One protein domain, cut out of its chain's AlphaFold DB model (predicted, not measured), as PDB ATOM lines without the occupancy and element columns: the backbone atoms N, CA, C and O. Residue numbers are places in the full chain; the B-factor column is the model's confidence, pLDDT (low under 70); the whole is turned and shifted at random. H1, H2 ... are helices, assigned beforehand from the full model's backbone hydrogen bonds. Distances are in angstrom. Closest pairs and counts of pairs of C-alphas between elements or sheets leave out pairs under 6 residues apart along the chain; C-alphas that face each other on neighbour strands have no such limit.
ATOM      1  N   ASN A 237     109.221 167.045 138.695       94.81
ATOM      2  CA  ASN A 237     110.069 166.039 138.052       94.81
ATOM      3  C   ASN A 237     111.137 166.677 137.157       94.81
ATOM      4  O   ASN A 237     112.302 166.314 137.255       94.81
ATOM      5  N   ARG A 238     110.780 167.689 136.355       95.19
ATOM      6  CA  ARG A 238     111.757 168.442 135.548       95.19
ATOM      7  C   ARG A 238     112.795 169.166 136.407       95.19
ATOM      8  O   ARG A 238     113.910 169.407 135.959       95.19
ATOM      9  N   GLU A 239     112.428 169.598 137.607       94.19
ATOM     10  CA  GLU A 239     113.363 170.204 138.555       94.19
ATOM     11  C   GLU A 239     114.320 169.168 139.146       94.19
ATOM     12  O   GLU A 239     115.526 169.373 139.064       94.19
ATOM     13  N   LYS A 240     113.805 168.013 139.581       95.69
ATOM     14  CA  LYS A 240     114.631 166.876 140.021       95.69
ATOM     15  C   LYS A 240     115.587 166.391 138.934       95.69
ATOM     16  O   LYS A 240     116.750 166.135 139.212       95.69
ATOM     17  N   ASP A 241     115.129 166.294 137.687       93.94
ATOM     18  CA  ASP A 241     115.980 165.876 136.568       93.94
ATOM     19  C   ASP A 241     117.103 166.887 136.299       93.94
ATOM     20  O   ASP A 241     118.227 166.493 135.981       93.94
ATOM     21  N   ARG A 242     116.829 168.190 136.458       94.25
ATOM     22  CA  ARG A 242     117.850 169.244 136.348       94.25
ATOM     23  C   ARG A 242     118.869 169.157 137.478       94.25
ATOM     24  O   ARG A 242     120.059 169.154 137.187       94.25
ATOM     25  N   GLU A 243     118.413 169.022 138.720       93.12
ATOM     26  CA  GLU A 243     119.286 168.857 139.889       93.12
ATOM     27  C   GLU A 243     120.189 167.626 139.738       93.12
ATOM     28  O   GLU A 243     121.411 167.742 139.806       93.12
ATOM     29  N   ASN A 244     119.602 166.477 139.385       93.56
ATOM     30  CA  ASN A 244     120.352 165.256 139.105       93.56
ATOM     31  C   ASN A 244     121.393 165.477 137.997       93.56
ATOM     32  O   ASN A 244     122.531 165.032 138.118       93.56
ATOM     33  N   THR A 245     121.024 166.168 136.913       93.19
ATOM     34  CA  THR A 245     121.944 166.464 135.803       93.19
ATOM     35  C   THR A 245     123.119 167.327 136.259       93.19
ATOM     36  O   THR A 245     124.253 167.080 135.852       93.19
ATOM     37  N   ASP A 246     122.874 168.325 137.103       94.00
ATOM     38  CA  ASP A 246     123.931 169.190 137.620       94.00
ATOM     39  C   ASP A 246     124.864 168.443 138.582       94.00
ATOM     40  O   ASP A 246     126.083 168.622 138.518       94.00
ATOM     41  N   ASP A 247     124.339 167.530 139.399       93.44
ATOM     42  CA  ASP A 247     125.168 166.652 140.226       93.44
ATOM     43  C   ASP A 247     125.999 165.679 139.385       93.44
ATOM     44  O   ASP A 247     127.199 165.524 139.635       93.44
ATOM     45  N   PHE A 248     125.424 165.100 138.326       93.00
ATOM     46  CA  PHE A 248     126.189 164.296 137.372       93.00
ATOM     47  C   PHE A 248     127.307 165.106 136.720       93.00
ATOM     48  O   PHE A 248     128.430 164.613 136.659       93.00
ATOM     49  N   ARG A 249     127.056 166.356 136.310       91.44
ATOM     50  CA  ARG A 249     128.093 167.241 135.749       91.44
ATOM     51  C   ARG A 249     129.227 167.501 136.735       91.44
ATOM     52  O   ARG A 249     130.387 167.510 136.336       91.44
ATOM     53  N   ARG A 250     128.919 167.700 138.021       91.81
ATOM     54  CA  ARG A 250     129.937 167.899 139.068       91.81
ATOM     55  C   ARG A 250     130.788 166.651 139.271       91.81
ATOM     56  O   ARG A 250     132.009 166.755 139.374       91.81
ATOM     57  N   VAL A 251     130.155 165.481 139.342       94.12
ATOM     58  CA  VAL A 251     130.863 164.201 139.488       94.12
ATOM     59  C   VAL A 251     131.697 163.904 138.241       94.12
ATOM     60  O   VAL A 251     132.858 163.518 138.359       94.12
ATOM     61  N   GLU A 252     131.147 164.151 137.054       92.88
ATOM     62  CA  GLU A 252     131.832 163.986 135.774       92.88
ATOM     63  C   GLU A 252     133.041 164.926 135.649       92.88
ATOM     64  O   GLU A 252     134.121 164.475 135.275       92.88
ATOM     65  N   ALA A 253     132.913 166.199 136.031       89.38
ATOM     66  CA  ALA A 253     134.032 167.140 136.031       89.38
ATOM     67  C   ALA A 253     135.178 166.660 136.939       89.38
ATOM     68  O   ALA A 253     136.334 166.637 136.516       89.38
ATOM     69  N   LYS A 254     134.865 166.193 138.157       89.88
ATOM     70  CA  LYS A 254     135.865 165.602 139.066       89.88
ATOM     71  C   LYS A 254     136.523 164.361 138.466       89.88
ATOM     72  O   LYS A 254     137.731 164.186 138.592       89.88
ATOM     73  N   PHE A 255     135.741 163.514 137.800       93.25
ATOM     74  CA  PHE A 255     136.256 162.328 137.126       93.25
ATOM     75  C   PHE A 255     137.209 162.689 135.977       93.25
ATOM     76  O   PHE A 255     138.280 162.095 135.879       93.25
ATOM     77  N   HIS A 256     136.874 163.686 135.153       87.69
ATOM     78  CA  HIS A 256     137.749 164.162 134.073       87.69
ATOM     79  C   HIS A 256     139.054 164.755 134.604       87.69
ATOM     80  O   HIS A 256     140.117 164.485 134.042       87.69
ATOM     81  N   ILE A 257     139.001 165.497 135.715       86.44
ATOM     82  CA  ILE A 257     140.200 166.004 136.397       86.44
ATOM     83  C   ILE A 257     141.069 164.832 136.867       86.44
ATOM     84  O   ILE A 257     142.233 164.744 136.483       86.44
ATOM     85  N   ALA A 258     140.501 163.883 137.618       88.56
ATOM     86  CA  ALA A 258     141.229 162.714 138.116       88.56
ATOM     87  C   ALA A 258     141.821 161.862 136.978       88.56
ATOM     88  O   ALA A 258     142.962 161.407 137.057       88.56
ATOM     89  N   GLN A 259     141.078 161.685 135.881       89.06
ATOM     90  CA  GLN A 259     141.565 160.983 134.698       89.06
ATOM     91  C   GLN A 259     142.719 161.733 134.024       89.06
ATOM     92  O   GLN A 259     143.668 161.095 133.564       89.06
ATOM     93  N   THR A 260     142.652 163.064 133.951       87.44
ATOM     94  CA  THR A 260     143.725 163.896 133.394       87.44
ATOM     95  C   THR A 260     144.979 163.772 134.251       87.44
ATOM     96  O   THR A 260     146.021 163.415 133.703       87.44
ATOM     97  N   LYS A 261     144.867 163.896 135.584       84.88
ATOM     98  CA  LYS A 261     145.974 163.653 136.528       84.88
ATOM     99  C   LYS A 261     146.610 162.279 136.312       84.88
ATOM    100  O   LYS A 261     147.804 162.189 136.039       84.88
ATOM    101  N   ALA A 262     145.807 161.214 136.295       88.81
ATOM    102  CA  ALA A 262     146.304 159.856 136.068       88.81
ATOM    103  C   ALA A 262     147.020 159.697 134.711       88.81
ATOM    104  O   ALA A 262     148.062 159.051 134.628       88.81
ATOM    105  N   ARG A 263     146.496 160.312 133.641       88.25
ATOM    106  CA  ARG A 263     147.145 160.306 132.319       88.25
ATOM    107  C   ARG A 263     148.473 161.060 132.323       88.25
ATOM    108  O   ARG A 263     149.417 160.570 131.709       88.25
ATOM    109  N   THR A 264     148.547 162.222 132.978       86.19
ATOM    110  CA  THR A 264     149.793 163.002 133.077       86.19
ATOM    111  C   THR A 264     150.882 162.195 133.785       86.19
ATOM    112  O   THR A 264     151.990 162.076 133.264       86.19
ATOM    113  N   LYS A 265     150.530 161.525 134.891       85.56
ATOM    114  CA  LYS A 265     151.428 160.652 135.655       85.56
ATOM    115  C   LYS A 265     151.989 159.507 134.811       85.56
ATOM    116  O   LYS A 265     153.202 159.353 134.727       85.56
ATOM    117  N   ILE A 266     151.130 158.772 134.104       88.69
ATOM    118  CA  ILE A 266     151.572 157.666 133.238       88.69
ATOM    119  C   ILE A 266     152.503 158.170 132.124       88.69
ATOM    120  O   ILE A 266     153.539 157.571 131.867       88.69
ATOM    121  N   ARG A 267     152.186 159.296 131.468       89.62
ATOM    122  CA  ARG A 267     153.033 159.846 130.386       89.62
ATOM    123  C   ARG A 267     154.405 160.293 130.871       89.62
ATOM    124  O   ARG A 267     155.383 160.186 130.130       89.62
ATOM    125  N   ILE A 268     154.454 160.823 132.088       85.69
ATOM    126  CA  ILE A 268     155.683 161.173 132.788       85.69
ATOM    127  C   ILE A 268     156.529 159.917 133.019       85.69
ATOM    128  O   ILE A 268     157.705 159.913 132.661       85.69
ATOM    129  N   GLU A 269     155.927 158.855 133.555       88.38
ATOM    130  CA  GLU A 269     156.603 157.579 133.824       88.38
ATOM    131  C   GLU A 269     157.089 156.906 132.526       88.38
ATOM    132  O   GLU A 269     158.194 156.369 132.467       88.38
ATOM    133  N   GLU A 270     156.311 157.006 131.446       91.75
ATOM    134  CA  GLU A 270     156.645 156.475 130.118       91.75
ATOM    135  C   GLU A 270     157.651 157.343 129.327       91.75
ATOM    136  O   GLU A 270     157.942 157.041 128.169       91.75
ATOM    137  N   ASN A 271     158.199 158.419 129.913       87.31
ATOM    138  CA  ASN A 271     159.117 159.370 129.260       87.31
ATOM    139  C   ASN A 271     158.566 160.000 127.964       87.31
ATOM    140  O   ASN A 271     159.321 160.409 127.078       87.31
ATOM    141  N   ARG A 272     157.238 160.128 127.857       89.94
ATOM    142  CA  ARG A 272     156.557 160.821 126.752       89.94
ATOM    143  C   ARG A 272     155.678 161.979 127.256       89.94
ATOM    144  O   ARG A 272     154.499 162.036 126.889       89.94
ATOM    145  N   PRO A 273     156.207 162.888 128.098       86.62
ATOM    146  CA  PRO A 273     155.406 163.942 128.702       86.62
ATOM    147  C   PRO A 273     155.005 164.998 127.668       86.62
ATOM    148  O   PRO A 273     155.783 165.350 126.777       86.62
ATOM    149  N   GLN A 274     153.789 165.530 127.796       87.06
ATOM    150  CA  GLN A 274     153.409 166.745 127.082       87.06
ATOM    151  C   GLN A 274     153.971 167.982 127.805       87.06
ATOM    152  O   GLN A 274     154.188 167.940 129.017       87.06
ATOM    153  N   PRO A 275     154.171 169.109 127.097       87.81
ATOM    154  CA  PRO A 275     154.620 170.358 127.712       87.81
ATOM    155  C   PRO A 275     153.759 170.796 128.907       87.81
ATOM    156  O   PRO A 275     154.309 171.244 129.907       87.81
ATOM    157  N   ILE A 276     152.436 170.594 128.848       86.25
ATOM    158  CA  ILE A 276     151.528 170.855 129.978       86.25
ATOM    159  C   ILE A 276     151.843 169.970 131.191       86.25
ATOM    160  O   ILE A 276     151.961 170.491 132.294       86.25
ATOM    161  N   ASP A 277     152.078 168.668 130.990       86.75
ATOM    162  CA  ASP A 277     152.382 167.706 132.062       86.75
ATOM    163  C   ASP A 277     153.656 168.114 132.832       86.75
ATOM    164  O   ASP A 277     153.757 167.922 134.043       86.75
ATOM    165  N   LEU A 278     154.634 168.706 132.133       85.31
ATOM    166  CA  LEU A 278     155.876 169.218 132.724       85.31
ATOM    167  C   LEU A 278     155.671 170.551 133.445       85.31
ATOM    168  O   LEU A 278     156.268 170.775 134.494       85.31
ATOM    169  N   LEU A 279     154.838 171.434 132.891       85.12
ATOM    170  CA  LEU A 279     154.534 172.734 133.487       85.12
ATOM    171  C   LEU A 279     153.691 172.604 134.761       85.12
ATOM    172  O   LEU A 279     153.930 173.350 135.707       85.12
ATOM    173  N   VAL A 280     152.778 171.630 134.822       81.62
ATOM    174  CA  VAL A 280     151.968 171.336 136.018       81.62
ATOM    175  C   VAL A 280     152.853 171.075 137.240       81.62
ATOM    176  O   VAL A 280     152.547 171.564 138.324       81.62
ATOM    177  N   ARG A 281     154.016 170.431 137.072       79.81
ATOM    178  CA  ARG A 281     154.959 170.189 138.180       79.81
ATOM    179  C   ARG A 281     155.452 171.464 138.862       79.81
ATOM    180  O   ARG A 281     155.702 171.447 140.059       79.81
ATOM    181  N   TYR A 282     155.576 172.571 138.130       81.31
ATOM    182  CA  TYR A 282     155.975 173.858 138.714       81.31
ATOM    183  C   TYR A 282     154.850 174.507 139.519       81.31
ATOM    184  O   TYR A 282     155.141 175.335 140.374       81.31
ATOM    185  N   SER A 283     153.589 174.158 139.245       78.00
ATOM    186  CA  SER A 283     152.449 174.608 140.049       78.00
ATOM    187  C   SER A 283     152.356 173.856 141.375       78.00
ATOM    188  O   SER A 283     151.914 174.432 142.358       78.00
ATOM    189  N   VAL A 284     152.768 172.587 141.372       75.12
ATOM    190  CA  VAL A 284     152.781 171.686 142.537       75.12
ATOM    191  C   VAL A 284     154.043 171.872 143.396       75.12
ATOM    192  O   VAL A 284     154.105 171.456 144.549       75.12
ATOM    193  N   PHE A 285     155.076 172.503 142.838       72.81
ATOM    194  CA  PHE A 285     156.350 172.717 143.512       72.81
ATOM    195  C   PHE A 285     156.182 173.572 144.781       72.81
ATOM    196  O   PHE A 285     155.844 174.754 144.692       72.81
ATOM    197  N   GLY A 286     156.467 172.983 145.948       68.50
ATOM    198  CA  GLY A 286     156.332 173.626 147.260       68.50
ATOM    199  C   GLY A 286     155.107 173.205 148.082       68.50
ATOM    200  O   GLY A 286     154.997 173.656 149.219       68.50
ATOM    201  N   ASP A 287     154.224 172.353 147.548       75.50
ATOM    202  CA  ASP A 287     153.180 171.669 148.322       75.50
ATOM    203  C   ASP A 287     153.641 170.238 148.668       75.50
ATOM    204  O   ASP A 287     153.622 169.343 147.823       75.50
ATOM    205  N   ASP A 288     154.036 170.014 149.929       66.75
ATOM    206  CA  ASP A 288     154.663 168.762 150.405       66.75
ATOM    207  C   ASP A 288     153.809 167.495 150.158       66.75
ATOM    208  O   ASP A 288     154.347 166.407 149.935       66.75
ATOM    209  N   GLU A 289     152.473 167.607 150.188       67.81
ATOM    210  CA  GLU A 289     151.557 166.482 149.920       67.81
ATOM    211  C   GLU A 289     151.484 166.115 148.431       67.81
ATOM    212  O   GLU A 289     151.449 164.931 148.086       67.81
ATOM    213  N   GLU A 290     151.477 167.107 147.539       66.00
ATOM    214  CA  GLU A 290     151.338 166.886 146.097       66.00
ATOM    215  C   GLU A 290     152.697 166.609 145.426       66.00
ATOM    216  O   GLU A 290     152.775 165.823 144.478       66.00
ATOM    217  N   GLU A 291     153.798 167.152 145.955       65.75
ATOM    218  CA  GLU A 291     155.157 166.875 145.473       65.75
ATOM    219  C   GLU A 291     155.513 165.379 145.576       65.75
ATOM    220  O   GLU A 291     156.140 164.807 144.676       65.75
ATOM    221  N   HIS A 292     155.028 164.701 146.622       64.12
ATOM    222  CA  HIS A 292     155.211 163.260 146.802       64.12
ATOM    223  C   HIS A 292     154.463 162.417 145.743       64.12
ATOM    224  O   HIS A 292     154.868 161.292 145.445       64.12
ATOM    225  N   GLU A 293     153.384 162.931 145.137       65.88
ATOM    226  CA  GLU A 293     152.565 162.184 144.168       65.88
ATOM    227  C   GLU A 293     153.186 162.126 142.760       65.88
ATOM    228  O   GLU A 293     153.051 161.103 142.067       65.88
ATOM    229  N   TYR A 294     153.875 163.197 142.351       63.47
ATOM    230  CA  TYR A 294     154.487 163.350 141.022       63.47
ATOM    231  C   TYR A 294     155.987 163.015 140.982       63.47
ATOM    232  O   TYR A 294     156.545 162.861 139.893       63.47
ATOM    233  N   GLY A 295     156.612 162.839 142.151       66.44
ATOM    234  CA  GLY A 295     158.019 162.479 142.296       66.44
ATOM    235  C   GLY A 295     158.969 163.666 142.120       66.44
ATOM    236  O   GLY A 295     158.656 164.661 141.466       66.44
ATOM    237  N   HIS A 296     160.166 163.549 142.702       66.88
ATOM    238  CA  HIS A 296     161.203 164.572 142.574       66.88
ATOM    239  C   HIS A 296     161.580 164.810 141.108       66.88
ATOM    240  O   HIS A 296     161.772 163.867 140.334       66.88
ATOM    241  N   PHE A 297     161.710 166.082 140.732       72.00
ATOM    242  CA  PHE A 297     162.085 166.482 139.383       72.00
ATOM    243  C   PHE A 297     163.112 167.609 139.385       72.00
ATOM    244  O   PHE A 297     163.106 168.481 140.251       72.00
ATOM    245  N   ASP A 298     163.970 167.611 138.365       77.12
ATOM    246  CA  ASP A 298     164.946 168.675 138.172       77.12
ATOM    247  C   ASP A 298     164.247 169.943 137.673       77.12
ATOM    248  O   ASP A 298     163.590 169.948 136.625       77.12
ATOM    249  N   LEU A 299     164.408 171.046 138.407       77.00
ATOM    250  CA  LEU A 299     163.882 172.346 137.999       77.00
ATOM    251  C   LEU A 299     164.641 172.875 136.778       77.00
ATOM    252  O   LEU A 299     165.656 173.564 136.875       77.00
ATOM    253  N   VAL A 300     164.106 172.585 135.597       84.50
ATOM    254  CA  VAL A 300     164.528 173.203 134.334       84.50
ATOM    255  C   VAL A 300     163.841 174.572 134.181       84.50
ATOM    256  O   VAL A 300     162.879 174.889 134.877       84.50
ATOM    257  N   LYS A 301     164.309 175.442 133.285       85.88
ATOM    258  CA  LYS A 301     163.612 176.707 132.995       85.88
ATOM    259  C   LYS A 301     162.304 176.426 132.229       85.88
ATOM    260  O   LYS A 301     162.409 175.928 131.118       85.88
ATOM    261  N   PRO A 302     161.108 176.836 132.695       85.00
ATOM    262  CA  PRO A 302     159.825 176.494 132.051       85.00
ATOM    263  C   PRO A 302     159.737 176.832 130.553       85.00
ATOM    264  O   PRO A 302     159.149 176.099 129.761       85.00
ATOM    265  N   LEU A 303     160.394 177.921 130.135       86.56
ATOM    266  CA  LEU A 303     160.445 178.353 128.736       86.56
ATOM    267  C   LEU A 303     161.133 177.347 127.801       86.56
ATOM    268  O   LEU A 303     160.949 177.433 126.590       86.56
ATOM    269  N   THR A 304     161.937 176.407 128.309       87.12
ATOM    270  CA  THR A 304     162.555 175.374 127.464       87.12
ATOM    271  C   THR A 304     161.527 174.397 126.918       87.12
ATOM    272  O   THR A 304     161.705 173.930 125.803       87.12
ATOM    273  N   TYR A 305     160.441 174.138 127.652       84.44
ATOM    274  CA  TYR A 305     159.376 173.226 127.221       84.44
ATOM    275  C   TYR A 305     158.441 173.836 126.178       84.44
ATOM    276  O   TYR A 305     157.696 173.114 125.530       84.44
ATOM    277  N   ILE A 306     158.495 175.159 126.012       86.44
ATOM    278  CA  ILE A 306     157.699 175.915 125.039       86.44
ATOM    279  C   ILE A 306     158.486 176.109 123.728       86.44
ATOM    280  O   ILE A 306     157.912 176.236 122.646       86.44
ATOM    281  N   LYS A 307     159.824 176.109 123.800       84.62
ATOM    282  CA  LYS A 307     160.699 176.273 122.634       84.62
ATOM    283  C   LYS A 307     160.652 175.022 121.753       84.62
ATOM    284  O   LYS A 307     161.214 173.994 122.109       84.62
ATOM    285  N   GLY A 308     160.029 175.147 120.579       83.62
ATOM    286  CA  GLY A 308     159.939 174.080 119.574       83.62
ATOM    287  C   GLY A 308     158.534 173.517 119.344       83.62
ATOM    288  O   GLY A 308     158.400 172.581 118.561       83.62
ATOM    289  N   LEU A 309     157.499 174.070 119.990       87.81
ATOM    290  CA  LEU A 309     156.105 173.728 119.695       87.81
ATOM    291  C   LEU A 309     155.649 174.356 118.372       87.81
ATOM    292  O   LEU A 309     156.020 175.485 118.042       87.81
ATOM    293  N   ASN A 310     154.790 173.636 117.653       91.12
ATOM    294  CA  ASN A 310     154.048 174.194 116.525       91.12
ATOM    295  C   ASN A 310     152.973 175.179 117.010       91.12
ATOM    296  O   ASN A 310     152.549 175.111 118.161       91.12
ATOM    297  N   ILE A 311     152.494 176.051 116.114       90.69
ATOM    298  CA  ILE A 311     151.467 177.065 116.423       90.69
ATOM    299  C   ILE A 311     150.220 176.406 117.031       90.69
ATOM    300  O   ILE A 311     149.830 176.779 118.131       90.69
ATOM    301  N   ASP A 312     149.694 175.351 116.404       91.06
ATOM    302  CA  ASP A 312     148.522 174.615 116.906       91.06
ATOM    303  C   ASP A 312     148.755 174.032 118.314       91.06
ATOM    304  O   ASP A 312     147.908 174.122 119.193       91.06
ATOM    305  N   GLN A 313     149.947 173.479 118.564       88.62
ATOM    306  CA  GLN A 313     150.300 172.910 119.872       88.62
ATOM    307  C   GLN A 313     150.469 173.987 120.944       88.62
ATOM    308  O   GLN A 313     150.260 173.727 122.127       88.62
ATOM    309  N   PHE A 314     150.904 175.178 120.541       90.00
ATOM    310  CA  PHE A 314     151.029 176.323 121.424       90.00
ATOM    311  C   PHE A 314     149.651 176.888 121.784       90.00
ATOM    312  O   PHE A 314     149.417 177.193 122.950       90.00
ATOM    313  N   GLU A 315     148.729 176.974 120.824       90.75
ATOM    314  CA  GLU A 315     147.334 177.361 121.071       90.75
ATOM    315  C   GLU A 315     146.625 176.367 122.004       90.75
ATOM    316  O   GLU A 315     146.011 176.792 122.985       90.75
ATOM    317  N   ASP A 316     146.793 175.060 121.770       88.75
ATOM    318  CA  ASP A 316     146.283 174.003 122.651       88.75
ATOM    319  C   ASP A 316     146.854 174.137 124.070       88.75
ATOM    320  O   ASP A 316     146.111 174.116 125.048       88.75
ATOM    321  N   LEU A 317     148.171 174.352 124.195       88.50
ATOM    322  CA  LEU A 317     148.818 174.546 125.492       88.50
ATOM    323  C   LEU A 317     148.261 175.772 126.230       88.50
ATOM    324  O   LEU A 317     148.056 175.718 127.440       88.50
ATOM    325  N   VAL A 318     148.005 176.878 125.529       89.12
ATOM    326  CA  VAL A 318     147.405 178.081 126.127       89.12
ATOM    327  C   VAL A 318     145.980 177.800 126.607       89.12
ATOM    328  O   VAL A 318     145.626 178.216 127.712       89.12
ATOM    329  N   ALA A 319     145.178 177.076 125.823       87.12
ATOM    330  CA  ALA A 319     143.834 176.670 126.222       87.12
ATOM    331  C   ALA A 319     143.862 175.738 127.446       87.12
ATOM    332  O   ALA A 319     143.123 175.963 128.406       87.12
ATOM    333  N   ASP A 320     144.765 174.756 127.462       84.69
ATOM    334  CA  ASP A 320     144.957 173.829 128.580       84.69
ATOM    335  C   ASP A 320     145.412 174.552 129.851       84.69
ATOM    336  O   ASP A 320     144.920 174.248 130.934       84.69
ATOM    337  N   ILE A 321     146.302 175.543 129.741       83.12
ATOM    338  CA  ILE A 321     146.723 176.374 130.877       83.12
ATOM    339  C   ILE A 321     145.543 177.191 131.401       83.12
ATOM    340  O   ILE A 321     145.339 177.246 132.612       83.12
ATOM    341  N   GLN A 322     144.741 177.798 130.523       80.00
ATOM    342  CA  GLN A 322     143.562 178.562 130.936       80.00
ATOM    343  C   GLN A 322     142.528 177.682 131.639       80.00
ATOM    344  O   GLN A 322     141.972 178.085 132.655       80.00
ATOM    345  N   VAL A 323     142.290 176.467 131.152       73.56
ATOM    346  CA  VAL A 323     141.370 175.531 131.807       73.56
ATOM    347  C   VAL A 323     141.990 174.990 133.105       73.56
ATOM    348  O   VAL A 323     141.355 175.030 134.156       73.56
ATOM    349  N   GLY A 324     143.248 174.552 133.081       64.19
ATOM    350  CA  GLY A 324     143.950 173.953 134.218       64.19
ATOM    351  C   GLY A 324     144.148 174.894 135.409       64.19
ATOM    352  O   GLY A 324     143.901 174.489 136.545       64.19
ATOM    353  N   PHE A 325     144.501 176.167 135.172       60.53
ATOM    354  CA  PHE A 325     144.648 177.165 136.244       60.53
ATOM    355  C   PHE A 325     143.313 177.530 136.904       60.53
ATOM    356  O   PHE A 325     143.277 177.794 138.104       60.53
ATOM    357  N   PHE A 326     142.209 177.540 136.148       49.91
ATOM    358  CA  PHE A 326     140.885 177.842 136.699       49.91
ATOM    359  C   PHE A 326     140.297 176.689 137.518       49.91
ATOM    360  O   PHE A 326     139.478 176.934 138.405       49.91
ATOM    361  N   TYR A 327     140.716 175.449 137.254       54.22
ATOM    362  CA  TYR A 327     140.189 174.271 137.939       54.22
ATOM    363  C   TYR A 327     141.086 173.710 139.047       54.22
ATOM    364  O   TYR A 327     140.660 172.738 139.666       54.22
ATOM    365  N   LYS A 328     142.248 174.324 139.348       52.81
ATOM    366  CA  LYS A 328     143.265 173.758 140.261       52.81
ATOM    367  C   LYS A 328     143.432 172.258 139.978       52.81
ATOM    368  O   LYS A 328     142.995 171.400 140.750       52.81
TER     369      LYS A 328
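Overview. This is residues 237 to 328 of the 329 residues of the protein "Cactin_mid domain-containing protein" of Panagrellus redivivus (UniProt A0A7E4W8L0). A long straight helix, H1, sticks out like a handle from a small head of three shorter helices. H2 crosses near the far end of H1, H4 packs beside H2 at a small angle, H3 folds back from H2 as a helical hairpin, and a long loop, residues 295 to 310, joins H3 to H4. The handle's free part is residues 237 to 252. The printed part has 92 residues with four named helices, H1 to H4 in order along the chain, and no named strand; the class is all helix. The whole is loose, with a radius of gyration of the C-alphas of 16.5 A, and elongated, spanning 55 by 34 by 23 A.

Along the chain. H1, residues 237 to 269, is the longest helix, with 33 residues and 47.5 A from first to last C-alpha. It begins at C-alpha 237, at (110.069, 166.039, 138.052), and ends at C-alpha 269, at (156.603, 157.579, 133.824). H2 is residues 275 to 284, 15.0 A long, and H3 is residues 288 to 294, 10.8 A long. H4, residues 311 to 327, is 24.5 A long and ends at C-alpha 327, at (140.189, 174.271, 137.939).

Arrangement. H1 only just touches H2, with 3 pairs of C-alphas within 8 A and with its residues 264 to 268 alone. Their closest C-alphas, those of Thr 264 and Asp 277, are 5.5 A apart, and their lines are about perpendicular at 80 degrees. H2 is the hub, touching the three other helices. H2 touches residues 317 to 321 of H4 alone, at a shallow tilt of 28 degrees, the same way; the closest C-alphas are those of Ile 276 and Leu 317, 6.4 A apart. H2 and H3 form a helical hairpin and only just touch, with 3 pairs of C-alphas within 8 A, at a shallow tilt of 19 degrees, opposite ways; the closest C-alphas are those of Val 284 and Glu 291, 6.1 A apart. The helix packing is only just mostly aligned, 2 of the 3 touching pairs being at a shallow tilt. H1 and H3 are close but not clearly touching, the closest C-alphas being those of Lys 265 and Tyr 294, 6.7 A apart. H1 and H4 are only just apart, with their closest C-alphas 8.4 A from each other. Every O i to N i+4 pair is within hydrogen-bond range in H1, against 12 of 13 in H4, 3 of 6 in H2 and 0 of 3 in H3, where 1 of 4 O i to N i+3 pairs is within range.

Size, cuts and confidence. The C-alphas farthest apart are those of Asn 237 and Val 300, at 55.1 A. Without the free part of H1 the body spans 35 by 31 by 23 A. The printed part has no cut; the links H1 to H2 and H2 to H3 are tight, and H3 to H4, 16 residues, is long. The mean pLDDT of the printed part is 83.2, with residue 286, residues 288 to 296 and residues 324 to 328 under 70.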